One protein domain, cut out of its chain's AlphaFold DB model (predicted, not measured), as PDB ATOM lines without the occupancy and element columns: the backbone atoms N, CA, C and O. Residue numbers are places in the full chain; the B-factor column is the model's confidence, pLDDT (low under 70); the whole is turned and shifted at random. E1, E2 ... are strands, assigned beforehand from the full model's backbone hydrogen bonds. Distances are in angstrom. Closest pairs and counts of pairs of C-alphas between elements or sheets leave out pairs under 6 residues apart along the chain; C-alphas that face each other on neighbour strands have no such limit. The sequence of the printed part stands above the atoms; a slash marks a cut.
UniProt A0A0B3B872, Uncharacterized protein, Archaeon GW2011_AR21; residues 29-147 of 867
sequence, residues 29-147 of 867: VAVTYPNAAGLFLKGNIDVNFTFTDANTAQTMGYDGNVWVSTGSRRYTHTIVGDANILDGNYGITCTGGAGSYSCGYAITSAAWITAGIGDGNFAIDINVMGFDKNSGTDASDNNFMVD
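This is residues 29 to 147 of the 867 residues of an uncharacterized protein of Archaeon GW2011_AR21 (UniProt A0A0B3B872). The domain is a sandwich, two twisted sheets face to face, E3 E4 E7 E8 E9 and E1 E2 E6 E5, with their strands at 38 degrees to each other. The sheets come close along one side, where E1 nears E8, and loops extend the long axis at both ends, among them the link round Ala 57. The printed part has 119 residues, with nine named strands, E1 to E9 in order, and no named helix; the class is all strand, though the strands hold 56 residues, under half. One sheet runs E1 E2 E6 E5, antiparallel throughout; the other is branched at E7, its neighbour pairs antiparallel too. The whole is compact, with a radius of gyration of the C-alphas of 14.0 A, and elongated in outline, spanning 44 by 27 by 21 A.

E1, residues 29 to 33, begins at C-alpha 29 (48.836, 45.566, 18.884). E2 is residues 47 to 52, 17.1 A long. E3, residues 63 to 69, measures 19.7 A and E4, residues 77 to 84, 18.7 A. E5 is residues 92 to 97 and E6 residues 100 to 105. E7, residues 120 to 129, is the longest strand at 29.2 A, starting at C-alpha 120 (52.428, 39.987, -5.322). E8 is residues 135 to 139; E9, residues 144 to 146, ends at C-alpha 146 (53.660, 35.567, -2.312).

In the first sheet, twisted with C-alphas up to 4.1 A off its plane, E1 and E2 form a hairpin, with N 30 and O 50 2.8 A apart. E2 and E6 have N 49 and O 103 at 2.9 A. E5 and E6, also a hairpin, have N 95 and O 102 at 2.8 A. In the branched sheet, E4 lies on one side of E3, with N 64 and O 83 at 2.9 A, and E7 on the other side, with N 67 and O 125 at 2.8 A. E8 and E9 lie on one side of E7 and E3 on the other side; N 126 and O 138 are 2.8 A apart, N 122 and O 144 2.8 A. Between the sheets, the closest C-alphas of E1 and E8 are those of Val 29 and Asp 138, 5.5 A. E4 and E5 are apart.

The C-alphas farthest apart, those of Ala 57 and Asp 119, are 44.0 A from each other. The printed part has no cut. The long links are E1 to E2, 13 residues, and E6 to E7, 14 residues. Mean pLDDT of the printed part is 76.7; 29 residues are under 70, among them 54 to 61 and 104 to 113.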
ATOM      1  N   VAL A  29      48.679  46.761  19.727       86.19
ATOM      2  CA  VAL A  29      48.836  45.566  18.884       86.19
ATOM      3  C   VAL A  29      50.182  45.641  18.163       86.19
ATOM      4  O   VAL A  29      50.621  46.736  17.818       86.19
ATOM      5  N   ALA A  30      50.838  44.500  17.967       88.81
ATOM      6  CA  ALA A  30      52.069  44.399  17.186       88.81
ATOM      7  C   ALA A  30      52.092  43.121  16.336       88.81
ATOM      8  O   ALA A  30      52.024  42.016  16.887       88.81
ATOM      9  N   VAL A  31      52.228  43.250  15.013       88.69
ATOM     10  CA  VAL A  31      52.420  42.120  14.093       88.69
ATOM     11  C   VAL A  31      53.862  41.620  14.188       88.69
ATOM     12  O   VAL A  31      54.824  42.350  13.958       88.69
ATOM     13  N   THR A  32      54.029  40.339  14.511       87.44
ATOM     14  CA  THR A  32      55.355  39.716  14.682       87.44
ATOM     15  C   THR A  32      55.749  38.832  13.505       87.44
ATOM     16  O   THR A  32      56.937  38.689  13.220       87.44
ATOM     17  N   TYR A  33      54.775  38.273  12.785       85.94
ATOM     18  CA  TYR A  33      55.016  37.502  11.572       85.94
ATOM     19  C   TYR A  33      53.772  37.479  10.670       85.94
ATOM     20  O   TYR A  33      52.667  37.325  11.198       85.94
ATOM     21  N   PRO A  34      53.940  37.556   9.337       87.06
ATOM     22  CA  PRO A  34      55.170  37.884   8.603       87.06
ATOM     23  C   PRO A  34      55.541  39.375   8.719       87.06
ATOM     24  O   PRO A  34      54.715  40.240   8.455       87.06
ATOM     25  N   ASN A  35      56.785  39.682   9.122       82.75
ATOM     26  CA  ASN A  35      57.255  41.070   9.302       82.75
ATOM     27  C   ASN A  35      58.713  41.321   8.827       82.75
ATOM     28  O   ASN A  35      59.297  42.380   9.061       82.75
ATOM     29  N   ALA A  36      59.341  40.353   8.154       83.50
ATOM     30  CA  ALA A  36      60.715  40.492   7.660       83.50
ATOM     31  C   ALA A  36      60.753  41.066   6.232       83.50
ATOM     32  O   ALA A  36      59.937  40.701   5.388       83.50
ATOM     33  N   ALA A  37      61.729  41.930   5.943       79.56
ATOM     34  CA  ALA A  37      61.964  42.434   4.591       79.56
ATOM     35  C   ALA A  37      62.476  41.322   3.658       79.56
ATOM     36  O   ALA A  37      63.315  40.514   4.057       79.56
ATOM     37  N   GLY A  38      62.006  41.307   2.405       76.94
ATOM     38  CA  GLY A  38      62.440  40.332   1.394       76.94
ATOM     39  C   GLY A  38      61.948  38.903   1.645       76.94
ATOM     40  O   GLY A  38      62.520  37.956   1.116       76.94
ATOM     41  N   LEU A  39      60.921  38.740   2.478       85.62
ATOM     42  CA  LEU A  39      60.342  37.443   2.793       85.62
ATOM     43  C   LEU A  39      59.453  36.967   1.637       85.62
ATOM     44  O   LEU A  39      58.457  37.622   1.333       85.62
ATOM     45  N   PHE A  40      59.801  35.833   1.031       88.19
ATOM     46  CA  PHE A  40      58.972  35.133   0.050       88.19
ATOM     47  C   PHE A  40      58.292  33.941   0.709       88.19
ATOM     48  O   PHE A  40      58.933  33.186   1.440       88.19
ATOM     49  N   LEU A  41      56.998  33.781   0.462       86.94
ATOM     50  CA  LEU A  41      56.165  32.779   1.106       86.94
ATOM     51  C   LEU A  41      55.263  32.089   0.091       86.94
ATOM     52  O   LEU A  41      54.851  32.681  -0.907       86.94
ATOM     53  N   LYS A  42      54.906  30.845   0.407       86.56
ATOM     54  CA  LYS A  42      53.905  30.081  -0.328       86.56
ATOM     55  C   LYS A  42      53.183  29.088   0.574       86.56
ATOM     56  O   LYS A  42      53.718  28.662   1.598       86.56
ATOM     57  N   GLY A  43      52.018  28.635   0.127       80.56
ATOM     58  CA  GLY A  43      51.232  27.616   0.810       80.56
ATOM     59  C   GLY A  43      50.551  28.168   2.058       80.56
ATOM     60  O   GLY A  43      49.876  29.196   2.003       80.56
ATOM     61  N   ASN A  44      50.691  27.454   3.172       81.69
ATOM     62  CA  ASN A  44      50.107  27.843   4.452       81.69
ATOM     63  C   ASN A  44      51.065  28.796   5.171       81.69
ATOM     64  O   ASN A  44      52.198  28.422   5.476       81.69
ATOM     65  N   ILE A  45      50.609  30.019   5.438       79.75
ATOM     66  CA  ILE A  45      51.400  31.056   6.106       79.75
ATOM     67  C   ILE A  45      50.801  31.321   7.476       79.75
ATOM     68  O   ILE A  45      49.690  31.822   7.557       79.75
ATOM     69  N   ASP A  46      51.537  31.060   8.550       82.94
ATOM     70  CA  ASP A  46      51.086  31.462   9.883       82.94
ATOM     71  C   ASP A  46      51.062  32.990  10.031       82.94
ATOM     72  O   ASP A  46      51.855  33.705   9.417       82.94
ATOM     73  N   VAL A  47      50.174  33.503  10.882       84.56
ATOM     74  CA  VAL A  47      50.145  34.927  11.246       84.56
ATOM     75  C   VAL A  47      50.281  35.051  12.754       84.56
ATOM     76  O   VAL A  47      49.422  34.585  13.496       84.56
ATOM     77  N   ASN A  48      51.337  35.717  13.221       86.50
ATOM     78  CA  ASN A  48      51.599  35.880  14.650       86.50
ATOM     79  C   ASN A  48      51.586  37.353  15.038       86.50
ATOM     80  O   ASN A  48      52.214  38.193  14.388       86.50
ATOM     81  N   PHE A  49      50.949  37.665  16.158       86.56
ATOM     82  CA  PHE A  49      50.866  39.017  16.688       86.56
ATOM     83  C   PHE A  49      50.776  39.014  18.206       86.56
ATOM     84  O   PHE A  49      50.416  38.027  18.841       86.56
ATOM     85  N   THR A  50      51.104  40.144  18.808       85.25
ATOM     86  CA  THR A  50      50.935  40.361  20.243       85.25
ATOM     87  C   THR A  50      49.966  41.502  20.461       85.25
ATOM     88  O   THR A  50      49.867  42.400  19.622       85.25
ATOM     89  N   PHE A  51      49.261  41.485  21.586       83.94
ATOM     90  CA  PHE A  51      48.562  42.673  22.039       83.94
ATOM     91  C   PHE A  51      48.645  42.836  23.554       83.94
ATOM     92  O   PHE A  51      48.733  41.861  24.304       83.94
ATOM     93  N   THR A  52      48.655  44.088  24.001       82.38
ATOM     94  CA  THR A  52      48.664  44.465  25.416       82.38
ATOM     95  C   THR A  52      47.562  45.479  25.687       82.38
ATOM     96  O   THR A  52      47.483  46.498  25.007       82.38
ATOM     97  N   ASP A  53      46.743  45.228  26.700       75.00
ATOM     98  CA  ASP A  53      45.760  46.163  27.237       75.00
ATOM     99  C   ASP A  53      46.014  46.347  28.741       75.00
ATOM    100  O   ASP A  53      46.067  45.392  29.521       75.00
ATOM    101  N   ALA A  54      46.191  47.599  29.160       68.19
ATOM    102  CA  ALA A  54      46.422  47.961  30.554       68.19
ATOM    103  C   ALA A  54      45.164  47.804  31.439       68.19
ATOM    104  O   ALA A  54      45.261  47.902  32.666       68.19
ATOM    105  N   ASN A  55      43.990  47.549  30.854       67.81
ATOM    106  CA  ASN A  55      42.743  47.288  31.569       67.81
ATOM    107  C   ASN A  55      42.683  45.830  32.065       67.81
ATOM    108  O   ASN A  55      41.974  44.979  31.536       67.81
ATOM    109  N   THR A  56      43.388  45.534  33.156       53.19
ATOM    110  CA  THR A  56      43.549  44.180  33.728       53.19
ATOM    111  C   THR A  56      42.279  43.530  34.312       53.19
ATOM    112  O   THR A  56      42.379  42.500  34.977       53.19
ATOM    113  N   ALA A  57      41.091  44.120  34.139       52.06
ATOM    114  CA  ALA A  57      39.881  43.756  34.889       52.06
ATOM    115  C   ALA A  57      38.716  43.198  34.052       52.06
ATOM    116  O   ALA A  57      37.695  42.841  34.639       52.06
ATOM    117  N   GLN A  58      38.824  43.104  32.722       52.97
ATOM    118  CA  GLN A  58      37.725  42.582  31.905       52.97
ATOM    119  C   GLN A  58      38.039  41.181  31.374       52.97
ATOM    120  O   GLN A  58      38.821  40.989  30.455       52.97
ATOM    121  N   THR A  59      37.396  40.187  31.988       51.06
ATOM    122  CA  THR A  59      37.305  38.784  31.543       51.06
ATOM    123  C   THR A  59      36.274  38.587  30.425       51.06
ATOM    124  O   THR A  59      35.819  37.470  30.189       51.06
ATOM    125  N   MET A  60      35.836  39.667  29.784       54.94
ATOM    126  CA  MET A  60      34.939  39.629  28.637       54.94
ATOM    127  C   MET A  60      35.833  39.802  27.407       54.94
ATOM    128  O   MET A  60      36.672  40.694  27.421       54.94
ATOM    129  N   GLY A  61      35.728  38.863  26.458       66.94
ATOM    130  CA  GLY A  61      36.640  38.593  25.327       66.94
ATOM    131  C   GLY A  61      37.229  39.772  24.529       66.94
ATOM    132  O   GLY A  61      36.889  40.931  24.693       66.94
ATOM    133  N   TYR A  62      38.157  39.486  23.630       76.00
ATOM    134  CA  TYR A  62      38.621  40.496  22.678       76.00
ATOM    135  C   TYR A  62      38.140  40.068  21.315       76.00
ATOM    136  O   TYR A  62      38.475  38.965  20.890       76.00
ATOM    137  N   ASP A  63      37.387  40.922  20.642       80.00
ATOM    138  CA  ASP A  63      37.039  40.663  19.255       80.00
ATOM    139  C   ASP A  63      38.212  41.114  18.405       80.00
ATOM    140  O   ASP A  63      38.778  42.189  18.619       80.00
ATOM    141  N   GLY A  64      38.597  40.324  17.418       78.62
ATOM    142  CA  GLY A  64      39.529  40.859  16.455       78.62
ATOM    143  C   GLY A  64      39.468  40.230  15.095       78.62
ATOM    144  O   GLY A  64      38.820  39.218  14.817       78.62
ATOM    145  N   ASN A  65      40.125  40.959  14.219       83.81
ATOM    146  CA  ASN A  65      40.041  40.803  12.800       83.81
ATOM    147  C   ASN A  65      41.461  40.804  12.248       83.81
ATOM    148  O   ASN A  65      42.295  41.631  12.628       83.81
ATOM    149  N   VAL A  66      41.706  39.881  11.330       85.06
ATOM    150  CA  VAL A  66      42.973  39.758  10.618       85.06
ATOM    151  C   VAL A  66      42.670  39.916   9.142       85.06
ATOM    152  O   VAL A  66      41.788  39.234   8.614       85.06
ATOM    153  N   TRP A  67      43.398  40.801   8.473       86.50
ATOM    154  CA  TRP A  67      43.300  41.015   7.038       86.50
ATOM    155  C   TRP A  67      44.646  40.813   6.366       86.50
ATOM    156  O   TRP A  67      45.702  41.094   6.925       86.50
ATOM    157  N   VAL A  68      44.564  40.403   5.111       85.94
ATOM    158  CA  VAL A  68      45.634  40.539   4.132       85.94
ATOM    159  C   VAL A  68      45.303  41.680   3.179       85.94
ATOM    160  O   VAL A  68      44.168  41.858   2.716       85.94
ATOM    161  N   SER A  69      46.330  42.455   2.877       85.31
ATOM    162  CA  SER A  69      46.219  43.670   2.094       85.31
ATOM    163  C   SER A  69      47.358  43.798   1.102       85.31
ATOM    164  O   SER A  69      48.453  43.331   1.365       85.31
ATOM    165  N   THR A  70      47.154  44.500  -0.013       82.06
ATOM    166  CA  THR A  70      48.225  44.810  -0.993       82.06
ATOM    167  C   THR A  70      49.218  45.880  -0.506       82.06
ATOM    168  O   THR A  70      50.032  46.408  -1.262       82.06
ATOM    169  N   GLY A  71      49.133  46.239   0.772       81.44
ATOM    170  CA  GLY A  71      50.003  47.162   1.485       81.44
ATOM    171  C   GLY A  71      49.435  47.442   2.873       81.44
ATOM    172  O   GLY A  71      48.247  47.217   3.108       81.44
ATOM    173  N   SER A  72      50.269  47.934   3.782       84.44
ATOM    174  CA  SER A  72      49.889  48.135   5.181       84.44
ATOM    175  C   SER A  72      48.686  49.080   5.343       84.44
ATOM    176  O   SER A  72      48.578  50.114   4.672       84.44
ATOM    177  N   ARG A  73      47.812  48.743   6.293       84.81
ATOM    178  CA  ARG A  73      46.609  49.462   6.746       84.81
ATOM    179  C   ARG A  73      45.546  49.676   5.665       84.81
ATOM    180  O   ARG A  73      44.924  50.742   5.615       84.81
ATOM    181  N   ARG A  74      45.334  48.697   4.781       84.44
ATOM    182  CA  ARG A  74      44.296  48.774   3.730       84.44
ATOM    183  C   ARG A  74      43.047  47.963   4.052       84.44
ATOM    184  O   ARG A  74      41.995  48.300   3.513       84.44
ATOM    185  N   TYR A  75      43.151  46.961   4.927       84.12
ATOM    186  CA  TYR A  75      42.034  46.146   5.414       84.12
ATOM    187  C   TYR A  75      41.160  45.560   4.288       84.12
ATOM    188  O   TYR A  75      39.933  45.622   4.342       84.12
ATOM    189  N   THR A  76      41.779  45.046   3.216       81.81
ATOM    190  CA  THR A  76      41.038  44.719   1.981       81.81
ATOM    191  C   THR A  76      40.422  43.331   1.955       81.81
ATOM    192  O   THR A  76      39.345  43.166   1.385       81.81
ATOM    193  N   HIS A  77      41.090  42.323   2.518       79.88
ATOM    194  CA  HIS A  77      40.630  40.942   2.430       79.88
ATOM    195  C   HIS A  77      40.708  40.277   3.803       79.88
ATOM    196  O   HIS A  77      41.786  40.072   4.355       79.88
ATOM    197  N   THR A  78      39.544  40.015   4.392       83.75
ATOM    198  CA  THR A  78      39.423  39.482   5.751       83.75
ATOM    199  C   THR A  78      39.808  38.005   5.767       83.75
ATOM    200  O   THR A  78      39.155  37.199   5.113       83.75
ATOM    201  N   ILE A  79      40.843  37.654   6.532       77.44
ATOM    202  CA  ILE A  79      41.223  36.264   6.828       77.44
ATOM    203  C   ILE A  79      40.367  35.746   7.991       77.44
ATOM    204  O   ILE A  79      39.796  34.663   7.913       77.44
ATOM    205  N   VAL A  80      40.234  36.553   9.050       77.31
ATOM    206  CA  VAL A  80      39.388  36.266  10.218       77.31
ATOM    207  C   VAL A  80      38.550  37.498  10.532       77.31
ATOM    208  O   VAL A  80      39.086  38.605  10.608       77.31
ATOM    209  N   GLY A  81      37.237  37.320  10.695       70.88
ATOM    210  CA  GLY A  81      36.310  38.398  11.023       70.88
ATOM    211  C   GLY A  81      35.412  38.047  12.203       70.88
ATOM    212  O   GLY A  81      34.775  37.001  12.167       70.88
ATOM    213  N   ASP A  82      35.350  38.943  13.194       62.31
ATOM    214  CA  ASP A  82      34.456  38.857  14.363       62.31
ATOM    215  C   ASP A  82      34.685  37.605  15.233       62.31
ATOM    216  O   ASP A  82      33.753  36.932  15.669       62.31
ATOM    217  N   ALA A  83      35.959  37.252  15.445       63.34
ATOM    218  CA  ALA A  83      36.338  36.177  16.350       63.34
ATOM    219  C   ALA A  83      36.647  36.765  17.726       63.34
ATOM    220  O   ALA A  83      37.496  37.650  17.835       63.34
ATOM    221  N   ASN A  84      36.027  36.225  18.773       75.19
ATOM    222  CA  ASN A  84      36.531  36.404  20.126       75.19
ATOM    223  C   ASN A  84      37.889  35.690  20.221       75.19
ATOM    224  O   ASN A  84      37.961  34.499  20.481       75.19
ATOM    225  N   ILE A  85      38.982  36.411  20.003       73.75
ATOM    226  CA  ILE A  85      40.346  35.896  19.821       73.75
ATOM    227  C   ILE A  85      40.854  35.063  21.017       73.75
ATOM    228  O   ILE A  85      41.805  34.292  20.881       73.75
ATOM    229  N   LEU A  86      40.231  35.188  22.194       73.00
ATOM    230  CA  LEU A  86      40.618  34.455  23.403       73.00
ATOM    231  C   LEU A  86      39.872  33.130  23.620       73.00
ATOM    232  O   LEU A  86      40.228  32.395  24.542       73.00
ATOM    233  N   ASP A  87      38.849  32.810  22.825       70.44
ATOM    234  CA  ASP A  87      38.063  31.580  22.998       70.44
ATOM    235  C   ASP A  87      38.703  30.337  22.345       70.44
ATOM    236  O   ASP A  87      38.245  29.215  22.567       70.44
ATOM    237  N   GLY A  88      39.788  30.526  21.584       63.84
ATOM    238  CA  GLY A  88      40.485  29.462  20.858       63.84
ATOM    239  C   GLY A  88      39.756  28.973  19.602       63.84
ATOM    240  O   GLY A  88      40.191  27.998  18.985       63.84
ATOM    241  N   ASN A  89      38.654  29.616  19.209       64.81
ATOM    242  CA  ASN A  89      37.937  29.321  17.977       64.81
ATOM    243  C   ASN A  89      38.631  29.954  16.765       64.81
ATOM    244  O   ASN A  89      39.543  30.775  16.860       64.81
ATOM    245  N   TYR A  90      38.201  29.522  15.580       67.06
ATOM    246  CA  TYR A  90      38.672  29.997  14.275       67.06
ATOM    247  C   TYR A  90      40.136  29.709  13.933       67.06
ATOM    248  O   TYR A  90      40.499  29.969  12.794       67.06
ATOM    249  N   GLY A  91      40.928  29.104  14.831       68.75
ATOM    250  CA  GLY A  91      42.338  28.732  14.625       68.75
ATOM    251  C   GLY A  91      43.347  29.700  15.255       68.75
ATOM    252  O   GLY A  91      44.553  29.529  15.072       68.75
ATOM    253  N   ILE A  92      42.875  30.715  15.990       74.88
ATOM    254  CA  ILE A  92      43.736  31.636  16.735       74.88
ATOM    255  C   ILE A  92      43.978  31.063  18.130       74.88
ATOM    256  O   ILE A  92      43.050  30.730  18.860       74.88
ATOM    257  N   THR A  93      45.247  30.963  18.506       77.56
ATOM    258  CA  THR A  93      45.676  30.522  19.831       77.56
ATOM    259  C   THR A  93      46.453  31.640  20.501       77.56
ATOM    260  O   THR A  93      47.501  32.059  20.020       77.56
ATOM    261  N   CYS A  94      45.939  32.142  21.619       76.69
ATOM    262  CA  CYS A  94      46.612  33.161  22.412       76.69
ATOM    263  C   CYS A  94      47.132  32.568  23.716       76.69
ATOM    264  O   CYS A  94      46.420  31.873  24.438       76.69
ATOM    265  N   THR A  95      48.382  32.876  24.038       78.81
ATOM    266  CA  THR A  95      49.033  32.513  25.296       78.81
ATOM    267  C   THR A  95      49.422  33.785  26.041       78.81
ATOM    268  O   THR A  95      49.911  34.744  25.444       78.81
ATOM    269  N   GLY A  96      49.154  33.840  27.344       71.12
ATOM    270  CA  GLY A  96      49.394  35.040  28.148       71.12
ATOM    271  C   GLY A  96      48.439  35.183  29.331       71.12
ATOM    272  O   GLY A  96      47.647  34.287  29.620       71.12
ATOM    273  N   GLY A  97      48.535  36.315  30.031       66.88
ATOM    274  CA  GLY A  97      47.725  36.643  31.204       66.88
ATOM    275  C   GLY A  97      48.048  38.034  31.762       66.88
ATOM    276  O   GLY A  97      49.112  38.583  31.491       66.88
ATOM    277  N   ALA A  98      47.118  38.604  32.538       62.38
ATOM    278  CA  ALA A  98      47.221  39.945  33.137       62.38
ATOM    279  C   ALA A  98      47.380  41.103  32.126       62.38
ATOM    280  O   ALA A  98      48.136  42.040  32.370       62.38
ATOM    281  N   GLY A  99      46.648  41.051  31.006       66.06
ATOM    282  CA  GLY A  99      46.583  42.157  30.041       66.06
ATOM    283  C   GLY A  99      47.655  42.140  28.949       66.06
ATOM    284  O   GLY A  99      47.702  43.065  28.157       66.06
ATOM    285  N   SER A 100      48.493  41.102  28.857       77.12
ATOM    286  CA  SER A 100      49.450  40.915  27.756       77.12
ATOM    287  C   SER A 100      49.299  39.521  27.157       77.12
ATOM    288  O   SER A 100      49.368  38.521  27.881       77.12
ATOM    289  N   TYR A 101      49.137  39.451  25.837       75.12
ATOM    290  CA  TYR A 101      48.870  38.216  25.104       75.12
ATOM    291  C   TYR A 101      49.769  38.098  23.868       75.12
ATOM    292  O   TYR A 101      49.997  39.065  23.144       75.12
ATOM    293  N   SER A 102      50.282  36.891  23.634       76.75
ATOM    294  CA  SER A 102      50.963  36.485  22.403       76.75
ATOM    295  C   SER A 102      50.074  35.509  21.654       76.75
ATOM    296  O   SER A 102      49.757  34.438  22.170       76.75
ATOM    297  N   CYS A 103      49.657  35.894  20.459       71.69
ATOM    298  CA  CYS A 103      48.685  35.182  19.653       71.69
ATOM    299  C   CYS A 103      49.330  34.649  18.378       71.69
ATOM    300  O   CYS A 103      50.035  35.366  17.668       71.69
ATOM    301  N   GLY A 104      49.072  33.380  18.091       65.50
ATOM    302  CA  GLY A 104      49.410  32.744  16.831       65.50
ATOM    303  C   GLY A 104      48.145  32.270  16.142       65.50
ATOM    304  O   GLY A 104      47.337  31.552  16.736       65.50
ATOM    305  N   TYR A 105      47.975  32.676  14.892       65.06
ATOM    306  CA  TYR A 105      47.001  32.104  13.986       65.06
ATOM    307  C   TYR A 105      47.680  31.012  13.168       65.06
ATOM    308  O   TYR A 105      48.447  31.308  12.249       65.06
ATOM    309  N   ALA A 106      47.415  29.757  13.536       58.94
ATOM    310  CA  ALA A 106      47.892  28.612  12.780       58.94
ATOM    311  C   ALA A 106      46.942  28.391  11.605       58.94
ATOM    312  O   ALA A 106      45.790  27.972  11.783       58.94
ATOM    313  N   ILE A 107      47.421  28.670  10.397       56.81
ATOM    314  CA  ILE A 107      46.629  28.459   9.190       56.81
ATOM    315  C   ILE A 107      46.624  26.958   8.884       56.81
ATOM    316  O   ILE A 107      47.491  26.413   8.200       56.81
ATOM    317  N   THR A 108      45.648  26.249   9.456       46.12
ATOM    318  CA  THR A 108      45.413  24.827   9.158       46.12
ATOM    319  C   THR A 108      45.003  24.648   7.693       46.12
ATOM    320  O   THR A 108      44.570  25.595   7.044       46.12
ATOM    321  N   SER A 109      45.080  23.431   7.150       44.84
ATOM    322  CA  SER A 109      44.770  23.117   5.741       44.84
ATOM    323  C   SER A 109      43.354  23.494   5.255       44.84
ATOM    324  O   SER A 109      43.054  23.298   4.083       44.84
ATOM    325  N   ALA A 110      42.479  23.993   6.135       40.12
ATOM    326  CA  ALA A 110      41.125  24.461   5.830       40.12
ATOM    327  C   ALA A 110      40.956  25.994   5.921       40.12
ATOM    328  O   ALA A 110      39.880  26.503   5.611       40.12
ATOM    329  N   ALA A 111      41.988  26.730   6.332       52.84
ATOM    330  CA  ALA A 111      42.001  28.184   6.398       52.84
ATOM    331  C   ALA A 111      42.996  28.726   5.361       52.84
ATOM    332  O   ALA A 111      44.067  28.168   5.180       52.84
ATOM    333  N   TRP A 112      42.578  29.756   4.631       57.12
ATOM    334  CA  TRP A 112      43.346  30.638   3.741       57.12
ATOM    335  C   TRP A 112      44.753  30.180   3.267       57.12
ATOM    336  O   TRP A 112      45.755  30.372   3.945       57.12
ATOM    337  N   ILE A 113      44.838  29.638   2.047       66.38
ATOM    338  CA  ILE A 113      46.078  29.162   1.401       66.38
ATOM    339  C   ILE A 113      46.485  30.174   0.322       66.38
ATOM    340  O   ILE A 113      45.636  30.574  -0.481       66.38
ATOM    341  N   THR A 114      47.767  30.552   0.224       73.75
ATOM    342  CA  THR A 114      48.207  31.527  -0.801       73.75
ATOM    343  C   THR A 114      48.041  31.050  -2.237       73.75
ATOM    344  O   THR A 114      48.132  31.859  -3.152       73.75
ATOM    345  N   ALA A 115      47.755  29.764  -2.443       68.56
ATOM    346  CA  ALA A 115      47.522  29.158  -3.748       68.56
ATOM    347  C   ALA A 115      46.373  29.819  -4.536       68.56
ATOM    348  O   ALA A 115      46.356  29.747  -5.759       68.56
ATOM    349  N   GLY A 116      45.409  30.450  -3.852       65.38
ATOM    350  CA  GLY A 116      44.297  31.169  -4.490       65.38
ATOM    351  C   GLY A 116      44.565  32.650  -4.769       65.38
ATOM    352  O   GLY A 116      43.663  33.354  -5.217       65.38
ATOM    353  N   ILE A 117      45.764  33.148  -4.458       72.81
ATOM    354  CA  ILE A 117      46.106  34.568  -4.526       72.81
ATOM    355  C   ILE A 117      47.223  34.741  -5.536       72.81
ATOM    356  O   ILE A 117      48.223  34.033  -5.490       72.81
ATOM    357  N   GLY A 118      47.033  35.686  -6.455       76.44
ATOM    358  CA  GLY A 118      48.060  36.016  -7.431       76.44
ATOM    359  C   GLY A 118      49.327  36.524  -6.753       76.44
ATOM    360  O   GLY A 118      49.262  37.222  -5.738       76.44
ATOM    361  N   ASP A 119      50.463  36.193  -7.353       81.50
ATOM    362  CA  ASP A 119      51.772  36.618  -6.881       81.50
ATOM    363  C   ASP A 119      51.844  38.135  -6.747       81.50
ATOM    364  O   ASP A 119      51.312  38.903  -7.561       81.50
ATOM    365  N   GLY A 120      52.481  38.583  -5.672       80.56
ATOM    366  CA  GLY A 120      52.428  39.987  -5.322       80.56
ATOM    367  C   GLY A 120      52.925  40.291  -3.927       80.56
ATOM    368  O   GLY A 120      53.374  39.426  -3.180       80.56
ATOM    369  N   ASN A 121      52.847  41.576  -3.601       86.62
ATOM    370  CA  ASN A 121      53.331  42.117  -2.348       86.62
ATOM    371  C   ASN A 121      52.155  42.363  -1.401       86.62
ATOM    372  O   ASN A 121      51.217  43.084  -1.751       86.62
ATOM    373  N   PHE A 122      52.226  41.789  -0.206       86.56
ATOM    374  CA  PHE A 122      51.139  41.779   0.759       86.56
ATOM    375  C   PHE A 122      51.602  42.238   2.140       86.56
ATOM    376  O   PHE A 122      52.755  42.071   2.516       86.56
ATOM    377  N   ALA A 123      50.685  42.808   2.907       89.38
ATOM    378  CA  ALA A 123      50.847  43.135   4.313       89.38
ATOM    379  C   ALA A 123      49.747  42.448   5.119       89.38
ATOM    380  O   ALA A 123      48.638  42.242   4.613       89.38
ATOM    381  N   ILE A 124      50.053  42.120   6.372       88.81
ATOM    382  CA  ILE A 124      49.036  41.717   7.342       88.81
ATOM    383  C   ILE A 124      48.583  42.954   8.101       88.81
ATOM    384  O   ILE A 124      49.418  43.671   8.642       88.81
ATOM    385  N   ASP A 125      47.273  43.153   8.185       88.94
ATOM    386  CA  ASP A 125      46.653  44.173   9.023       88.94
ATOM    387  C   ASP A 125      45.848  43.493  10.133       88.94
ATOM    388  O   ASP A 125      45.129  42.524   9.884       88.94
ATOM    389  N   ILE A 126      45.940  44.004  11.358       87.75
ATOM    390  CA  ILE A 126      45.252  43.452  12.528       87.75
ATOM    391  C   ILE A 126      44.506  44.559  13.253       87.75
ATOM    392  O   ILE A 126      45.023  45.658  13.448       87.75
ATOM    393  N   ASN A 127      43.292  44.242  13.689       88.75
ATOM    394  CA  ASN A 127      42.501  45.061  14.594       88.75
ATOM    395  C   ASN A 127      42.048  44.201  15.772       88.75
ATOM    396  O   ASN A 127      41.475  43.132  15.567       88.75
ATOM    397  N   VAL A 128      42.278  44.686  16.985       85.94
ATOM    398  CA  VAL A 128      41.815  44.075  18.230       85.94
ATOM    399  C   VAL A 128      40.938  45.089  18.948       85.94
ATOM    400  O   VAL A 128      41.383  46.187  19.276       85.94
ATOM    401  N   MET A 129      39.689  44.720  19.190       83.56
ATOM    402  CA  MET A 129      38.679  45.539  19.842       83.56
ATOM    403  C   MET A 129      38.369  44.985  21.232       83.56
ATOM    404  O   MET A 129      38.070  43.803  21.399       83.56
ATOM    405  N   GLY A 130      38.434  45.857  22.235       75.81
ATOM    406  CA  GLY A 130      37.912  45.575  23.568       75.81
ATOM    407  C   GLY A 130      36.388  45.749  23.639       75.81
ATOM    408  O   GLY A 130      35.770  46.388  22.784       75.81
ATOM    409  N   PHE A 131      35.769  45.235  24.707       72.69
ATOM    410  CA  PHE A 131      34.324  45.382  24.988       72.69
ATOM    411  C   PHE A 131      33.862  46.833  25.155       72.69
ATOM    412  O   PHE A 131      32.699  47.172  24.925       72.69
ATOM    413  N   ASP A 132      34.778  47.703  25.557       71.06
ATOM    414  CA  ASP A 132      34.587  49.147  25.638       71.06
ATOM    415  C   ASP A 132      34.564  49.830  24.256       71.06
ATOM    416  O   ASP A 132      34.384  51.046  24.177       71.06
ATOM    417  N   LYS A 133      34.680  49.039  23.178       73.06
ATOM    418  CA  LYS A 133      34.767  49.450  21.772       73.06
ATOM    419  C   LYS A 133      36.015  50.266  21.451       73.06
ATOM    420  O   LYS A 133      36.057  50.924  20.410       73.06
ATOM    421  N   ASN A 134      37.036  50.215  22.306       79.00
ATOM    422  CA  ASN A 134      38.343  50.754  21.972       79.00
ATOM    423  C   ASN A 134      39.118  49.734  21.143       79.00
ATOM    424  O   ASN A 134      39.179  48.553  21.478       79.00
ATOM    425  N   SER A 135      39.710  50.203  20.049       83.69
ATOM    426  CA  SER A 135      40.343  49.351  19.049       83.69
ATOM    427  C   SER A 135      41.824  49.672  18.903       83.69
ATOM    428  O   SER A 135      42.180  50.801  18.557       83.69
ATOM    429  N   GLY A 136      42.673  48.680  19.143       85.94
ATOM    430  CA  GLY A 136      44.083  48.701  18.786       85.94
ATOM    431  C   GLY A 136      44.288  48.134  17.391       85.94
ATOM    432  O   GLY A 136      43.793  47.052  17.094       85.94
ATOM    433  N   THR A 137      45.036  48.829  16.539       89.94
ATOM    434  CA  THR A 137      45.349  48.352  15.186       89.94
ATOM    435  C   THR A 137      46.841  48.338  14.944       89.94
ATOM    436  O   THR A 137      47.522  49.290  15.327       89.94
ATOM    437  N   ASP A 138      47.315  47.347  14.206       90.62
ATOM    438  CA  ASP A 138      48.672  47.340  13.681       90.62
ATOM    439  C   ASP A 138      48.737  46.696  12.294       90.62
ATOM    440  O   ASP A 138      47.778  46.072  11.845       90.62
ATOM    441  N   ALA A 139      49.852  46.886  11.598       88.31
ATOM    442  CA  ALA A 139      50.132  46.235  10.332       88.31
ATOM    443  C   ALA A 139      51.586  45.768  10.296       88.31
ATOM    444  O   ALA A 139      52.427  46.347  10.976       88.31
ATOM    445  N   SER A 140      51.902  44.770   9.471       87.00
ATOM    446  CA  SER A 140      53.295  44.385   9.246       87.00
ATOM    447  C   SER A 140      54.112  45.592   8.754       87.00
ATOM    448  O   SER A 140      53.681  46.336   7.862       87.00
ATOM    449  N   ASP A 141      55.290  45.794   9.349       86.06
ATOM    450  CA  ASP A 141      56.226  46.876   9.017       86.06
ATOM    451  C   ASP A 141      56.804  46.696   7.614       86.06
ATOM    452  O   ASP A 141      57.089  47.668   6.912       86.06
ATOM    453  N   ASN A 142      56.971  45.437   7.209       86.06
ATOM    454  CA  ASN A 142      57.368  45.059   5.866       86.06
ATOM    455  C   ASN A 142      56.240  44.307   5.173       86.06
ATOM    456  O   ASN A 142      55.506  43.528   5.790       86.06
ATOM    457  N   ASN A 143      56.155  44.500   3.863       85.06
ATOM    458  CA  ASN A 143      55.363  43.611   3.042       85.06
ATOM    459  C   ASN A 143      56.137  42.299   2.818       85.06
ATOM    460  O   ASN A 143      57.364  42.307   2.676       85.06
ATOM    461  N   PHE A 144      55.407  41.192   2.758       86.25
ATOM    462  CA  PHE A 144      55.899  39.896   2.313       86.25
ATOM    463  C   PHE A 144      55.434  39.630   0.882       86.25
ATOM    464  O   PHE A 144      54.405  40.141   0.437       86.25
ATOM    465  N   MET A 145      56.191  38.815   0.162       87.19
ATOM    466  CA  MET A 145      55.887  38.442  -1.211       87.19
ATOM    467  C   MET A 145      55.307  37.036  -1.244       87.19
ATOM    468  O   MET A 145      55.843  36.118  -0.626       87.19
ATOM    469  N   VAL A 146      54.200  36.879  -1.960       86.31
ATOM    470  CA  VAL A 146      53.660  35.567  -2.312       86.31
ATOM    471  C   VAL A 146      54.199  35.195  -3.683       86.31
ATOM    472  O   VAL A 146      54.078  35.999  -4.608       86.31
ATOM    473  N   ASP A 147      54.776  34.000  -3.775       87.75
ATOM    474  CA  ASP A 147      55.298  33.417  -5.012       87.75
ATOM    475  C   ASP A 147      54.770  31.984  -5.180       87.75
ATOM    476  O   ASP A 147      55.205  31.041  -4.511       87.75
TER     477      ASP A 147